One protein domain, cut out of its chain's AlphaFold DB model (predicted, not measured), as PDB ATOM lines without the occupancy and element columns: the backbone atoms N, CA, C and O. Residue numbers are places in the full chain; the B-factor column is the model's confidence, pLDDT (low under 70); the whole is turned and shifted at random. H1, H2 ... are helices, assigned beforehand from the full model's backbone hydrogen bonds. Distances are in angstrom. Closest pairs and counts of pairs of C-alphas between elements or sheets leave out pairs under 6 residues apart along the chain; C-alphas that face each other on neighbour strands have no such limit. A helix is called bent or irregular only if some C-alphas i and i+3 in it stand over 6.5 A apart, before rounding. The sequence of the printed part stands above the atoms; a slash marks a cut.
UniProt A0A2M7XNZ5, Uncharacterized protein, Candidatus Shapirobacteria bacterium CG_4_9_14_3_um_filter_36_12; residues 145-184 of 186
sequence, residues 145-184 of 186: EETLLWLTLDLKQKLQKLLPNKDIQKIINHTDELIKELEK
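Overview. This is residues 145 to 184 of the 186 residues of an uncharacterized protein of Candidatus Shapirobacteria bacterium CG_4_9_14_3_um_filter_36_12 (UniProt A0A2M7XNZ5). Two helices of nearly equal length, H1 and H2, are strung end to end in a wide, open V, with residues 163 to 165 at the corner. The two arms do not fold back on each other, and the space between them is empty. The printed part has 40 residues, with two named helices in the order H1, H2 and no named strand; its class is all helix. It is extended, with a radius of gyration of the C-alphas of 16.7 A, and the C-alphas span 53 by 17 by 6 A.

Along the chain. H1 holds residues 145 to 162 and measures 25.6 A from first to last C-alpha. It begins at C-alpha 145 at (18.051, -23.300, -23.122) and ends at C-alpha 162 at (8.309, -39.738, -40.173). H2 holds residues 166 to 182, measures 24.4 A, and ends at C-alpha 182 at (2.683, -68.034, -35.020). Neither helix is bent or irregular.

Arrangement. H1 runs along the direction (-0.47, -0.63, -0.62). A tight link of 3 residues joins it to H2, which runs along (-0.18, -0.92, 0.35). H1 and H2 are apart, with no C-alpha of the one within 8 A of the other. In both helices every O i to N i+4 pair is within hydrogen-bond range. Residues 145 to 184 stand free, of which 145 to 162 belong to H1 and 166 to 182 to H2.

Size, cuts and confidence. The two C-alphas farthest apart, those of Glu 146 and Lys 184, are 53.2 A from each other. The printed part has no cut. The mean pLDDT of the printed part is 70.1, with 80 for H1 and 63 for H2. Residues 162 to 184 are under 70, where the model's confidence is low.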
ATOM      1  N   GLU A 145      19.499 -23.080 -23.197       70.25
ATOM      2  CA  GLU A 145      18.051 -23.300 -23.122       70.25
ATOM      3  C   GLU A 145      17.377 -23.059 -24.476       70.25
ATOM      4  O   GLU A 145      16.542 -23.861 -24.890       70.25
ATOM      5  N   GLU A 146      17.792 -22.021 -25.203       70.81
ATOM      6  CA  GLU A 146      17.278 -21.699 -26.535       70.81
ATOM      7  C   GLU A 146      17.675 -22.757 -27.577       70.81
ATOM      8  O   GLU A 146      16.827 -23.223 -28.344       70.81
ATOM      9  N   THR A 147      18.924 -23.236 -27.547       75.44
ATOM     10  CA  THR A 147      19.371 -24.346 -28.407       75.44
ATOM     11  C   THR A 147      18.660 -25.660 -28.085       75.44
ATOM     12  O   THR A 147      18.306 -26.383 -29.012       75.44
ATOM     13  N   LEU A 148      18.375 -25.969 -26.815       82.19
ATOM     14  CA  LEU A 148      17.580 -27.143 -26.424       82.19
ATOM     15  C   LEU A 148      16.110 -27.022 -26.861       82.19
ATOM     16  O   LEU A 148      15.514 -28.003 -27.317       82.19
ATOM     17  N   LEU A 149      15.525 -25.826 -26.775       85.00
ATOM     18  CA  LEU A 149      14.183 -25.536 -27.290       85.00
ATOM     19  C   LEU A 149      14.123 -25.712 -28.810       85.00
ATOM     20  O   LEU A 149      13.216 -26.356 -29.336       85.00
ATOM     21  N   TRP A 150      15.126 -25.209 -29.523       87.88
ATOM     22  CA  TRP A 150      15.245 -25.410 -30.961       87.88
ATOM     23  C   TRP A 150      15.423 -26.891 -31.320       87.88
ATOM     24  O   TRP A 150      14.724 -27.400 -32.197       87.88
ATOM     25  N   LEU A 151      16.281 -27.616 -30.592       82.12
ATOM     26  CA  LEU A 151      16.520 -29.041 -30.820       82.12
ATOM     27  C   LEU A 151      15.243 -29.859 -30.612       82.12
ATOM     28  O   LEU A 151      14.922 -30.721 -31.424       82.12
ATOM     29  N   THR A 152      14.484 -29.575 -29.551       87.12
ATOM     30  CA  THR A 152      13.216 -30.268 -29.269       87.12
ATOM     31  C   THR A 152      12.154 -29.988 -30.331       87.12
ATOM     32  O   THR A 152      11.412 -30.898 -30.706       87.12
ATOM     33  N   LEU A 153      12.103 -28.770 -30.874       84.19
ATOM     34  CA  LEU A 153      11.196 -28.409 -31.965       84.19
ATOM     35  C   LEU A 153      11.577 -29.078 -33.294       84.19
ATOM     36  O   LEU A 153      10.692 -29.611 -33.970       84.19
ATOM     37  N   ASP A 154      12.864 -29.115 -33.647       87.12
ATOM     38  CA  ASP A 154      13.349 -29.800 -34.855       87.12
ATOM     39  C   ASP A 154      13.111 -31.316 -34.770       87.12
ATOM     40  O   ASP A 154      12.610 -31.937 -35.710       87.12
ATOM     41  N   LEU A 155      13.366 -31.917 -33.605       83.81
ATOM     42  CA  LEU A 155      13.129 -33.342 -33.362       83.81
ATOM     43  C   LEU A 155      11.632 -33.672 -33.448       83.81
ATOM     44  O   LEU A 155      11.250 -34.643 -34.104       83.81
ATOM     45  N   LYS A 156      10.766 -32.820 -32.883       85.00
ATOM     46  CA  LYS A 156       9.308 -32.950 -33.009       85.00
ATOM     47  C   LYS A 156       8.854 -32.844 -34.467       85.00
ATOM     48  O   LYS A 156       8.056 -33.669 -34.905       85.00
ATOM     49  N   GLN A 157       9.377 -31.887 -35.238       85.06
ATOM     50  CA  GLN A 157       9.061 -31.760 -36.665       85.06
ATOM     51  C   GLN A 157       9.535 -32.969 -37.477       85.06
ATOM     52  O   GLN A 157       8.797 -33.457 -38.334       85.06
ATOM     53  N   LYS A 158      10.746 -33.473 -37.219       81.44
ATOM     54  CA  LYS A 158      11.288 -34.657 -37.900       81.44
ATOM     55  C   LYS A 158      10.487 -35.915 -37.572       81.44
ATOM     56  O   LYS A 158      10.126 -36.642 -38.492       81.44
ATOM     57  N   LEU A 159      10.117 -36.131 -36.310       76.12
ATOM     58  CA  LEU A 159       9.236 -37.236 -35.915       76.12
ATOM     59  C   LEU A 159       7.855 -37.129 -36.568       76.12
ATOM     60  O   LEU A 159       7.340 -38.116 -37.085       76.12
ATOM     61  N   GLN A 160       7.276 -35.929 -36.617       74.50
ATOM     62  CA  GLN A 160       5.974 -35.704 -37.241       74.50
ATOM     63  C   GLN A 160       6.004 -35.894 -38.767       74.50
ATOM     64  O   GLN A 160       4.986 -36.257 -39.346       74.50
ATOM     65  N   LYS A 161       7.162 -35.706 -39.416       73.38
ATOM     66  CA  LYS A 161       7.388 -36.040 -40.836       73.38
ATOM     67  C   LYS A 161       7.611 -37.537 -41.082       73.38
ATOM     68  O   LYS A 161       7.302 -38.006 -42.171       73.38
ATOM     69  N   LEU A 162       8.111 -38.282 -40.094       64.44
ATOM     70  CA  LEU A 162       8.309 -39.738 -40.173       64.44
ATOM     71  C   LEU A 162       7.045 -40.538 -39.810       64.44
ATOM     72  O   LEU A 162       6.854 -41.638 -40.318       64.44
ATOM     73  N   LEU A 163       6.156 -39.979 -38.984       58.81
ATOM     74  CA  LEU A 163       4.869 -40.577 -38.609       58.81
ATOM     75  C   LEU A 163       3.915 -40.901 -39.786       58.81
ATOM     76  O   LEU A 163       3.262 -41.939 -39.730       58.81
ATOM     77  N   PRO A 164       3.805 -40.079 -40.851       59.81
ATOM     78  CA  PRO A 164       2.988 -40.399 -42.021       59.81
ATOM     79  C   PRO A 164       3.667 -41.373 -42.991       59.81
ATOM     80  O   PRO A 164       3.093 -41.666 -44.044       59.81
ATOM     81  N   ASN A 165       4.876 -41.867 -42.688       58.88
ATOM     82  CA  ASN A 165       5.553 -42.794 -43.576       58.88
ATOM     83  C   ASN A 165       4.822 -44.145 -43.527       58.88
ATOM     84  O   ASN A 165       4.945 -44.910 -42.569       58.88
ATOM     85  N   LYS A 166       4.028 -44.409 -44.575       56.47
ATOM     86  CA  LYS A 166       3.245 -45.639 -44.790       56.47
ATOM     87  C   LYS A 166       4.064 -46.911 -44.564       56.47
ATOM     88  O   LYS A 166       3.485 -47.937 -44.229       56.47
ATOM     89  N   ASP A 167       5.383 -46.831 -44.704       57.72
ATOM     90  CA  ASP A 167       6.314 -47.937 -44.517       57.72
ATOM     91  C   ASP A 167       6.351 -48.453 -43.070       57.72
ATOM     92  O   ASP A 167       6.389 -49.662 -42.871       57.72
ATOM     93  N   ILE A 168       6.233 -47.589 -42.052       59.28
ATOM     94  CA  ILE A 168       6.240 -48.028 -40.643       59.28
ATOM     95  C   ILE A 168       4.913 -48.705 -40.278       59.28
ATOM     96  O   ILE A 168       4.916 -49.738 -39.619       59.28
ATOM     97  N   GLN A 169       3.777 -48.191 -40.765       57.69
ATOM     98  CA  GLN A 169       2.478 -48.860 -40.593       57.69
ATOM     99  C   GLN A 169       2.405 -50.187 -41.356       57.69
ATOM    100  O   GLN A 169       1.816 -51.140 -40.858       57.69
ATOM    101  N   LYS A 170       3.028 -50.278 -42.539       59.59
ATOM    102  CA  LYS A 170       3.135 -51.541 -43.282       59.59
ATOM    103  C   LYS A 170       3.962 -52.569 -42.524       59.59
ATOM    104  O   LYS A 170       3.556 -53.718 -42.464       59.59
ATOM    105  N   ILE A 171       5.086 -52.158 -41.935       60.62
ATOM    106  CA  ILE A 171       5.934 -53.044 -41.133       60.62
ATOM    107  C   ILE A 171       5.190 -53.480 -39.867       60.62
ATOM    108  O   ILE A 171       5.154 -54.671 -39.595       60.62
ATOM    109  N   ILE A 172       4.526 -52.569 -39.145       65.62
ATOM    110  CA  ILE A 172       3.739 -52.911 -37.945       65.62
ATOM    111  C   ILE A 172       2.619 -53.901 -38.289       65.62
ATOM    112  O   ILE A 172       2.555 -54.966 -37.687       65.62
ATOM    113  N   ASN A 173       1.818 -53.622 -39.321       66.06
ATOM    114  CA  ASN A 173       0.733 -54.519 -39.729       66.06
ATOM    115  C   ASN A 173       1.251 -55.887 -40.203       66.06
ATOM    116  O   ASN A 173       0.628 -56.904 -39.923       66.06
ATOM    117  N   HIS A 174       2.397 -55.924 -40.892       64.25
ATOM    118  CA  HIS A 174       3.003 -57.180 -41.328       64.25
ATOM    119  C   HIS A 174       3.603 -57.972 -40.154       64.25
ATOM    120  O   HIS A 174       3.593 -59.197 -40.161       64.25
ATOM    121  N   THR A 175       4.072 -57.284 -39.109       65.38
ATOM    122  CA  THR A 175       4.555 -57.931 -37.880       65.38
ATOM    123  C   THR A 175       3.385 -58.501 -37.069       65.38
ATOM    124  O   THR A 175       3.480 -59.618 -36.570       65.38
ATOM    125  N   ASP A 176       2.254 -57.789 -37.008       69.69
ATOM    126  CA  ASP A 176       1.021 -58.262 -36.365       69.69
ATOM    127  C   ASP A 176       0.387 -59.458 -37.105       69.69
ATOM    128  O   ASP A 176      -0.195 -60.343 -36.472       69.69
ATOM    129  N   GLU A 177       0.508 -59.520 -38.436       69.06
ATOM    130  CA  GLU A 177       0.126 -60.698 -39.230       69.06
ATOM    131  C   GLU A 177       1.014 -61.910 -38.915       69.06
ATOM    132  O   GLU A 177       0.489 -62.996 -38.668       69.06
ATOM    133  N   LEU A 178       2.336 -61.723 -38.833       67.75
ATOM    134  CA  LEU A 178       3.277 -62.799 -38.499       67.75
ATOM    135  C   LEU A 178       3.086 -63.331 -37.070       67.75
ATOM    136  O   LEU A 178       3.197 -64.533 -36.844       67.75
ATOM    137  N   ILE A 179       2.751 -62.471 -36.104       68.94
ATOM    138  CA  ILE A 179       2.456 -62.893 -34.724       68.94
ATOM    139  C   ILE A 179       1.180 -63.749 -34.671       68.94
ATOM    140  O   ILE A 179       1.164 -64.784 -34.008       68.94
ATOM    141  N   LYS A 180       0.136 -63.385 -35.426       67.88
ATOM    142  CA  LYS A 180      -1.098 -64.187 -35.519       67.88
ATOM    143  C   LYS A 180      -0.910 -65.520 -36.241       67.88
ATOM    144  O   LYS A 180      -1.630 -66.467 -35.938       67.88
ATOM    145  N   GLU A 181       0.005 -65.607 -37.204       63.72
ATOM    146  CA  GLU A 181       0.350 -66.881 -37.852       63.72
ATOM    147  C   GLU A 181       1.154 -67.810 -36.938       63.72
ATOM    148  O   GLU A 181       1.006 -69.029 -37.032       63.72
ATOM    149  N   LEU A 182       1.961 -67.257 -36.028       57.22
ATOM    150  CA  LEU A 182       2.683 -68.034 -35.020       57.22
ATOM    151  C   LEU A 182       1.743 -68.566 -33.925       57.22
ATOM    152  O   LEU A 182       1.831 -69.738 -33.592       57.22
ATOM    153  N   GLU A 183       0.774 -67.773 -33.453       59.19
ATOM    154  CA  GLU A 183      -0.234 -68.223 -32.467       59.19
ATOM    155  C   GLU A 183      -1.212 -69.288 -32.999       59.19
ATOM    156  O   GLU A 183      -1.927 -69.914 -32.222       59.19
ATOM    157  N   LYS A 184      -1.291 -69.482 -34.320       55.91
ATOM    158  CA  LYS A 184      -2.208 -70.442 -34.959       55.91
ATOM    159  C   LYS A 184      -1.553 -71.790 -35.282       55.91
ATOM    160  O   LYS A 184      -2.253 -72.697 -35.732       55.91
TER     161      LYS A 184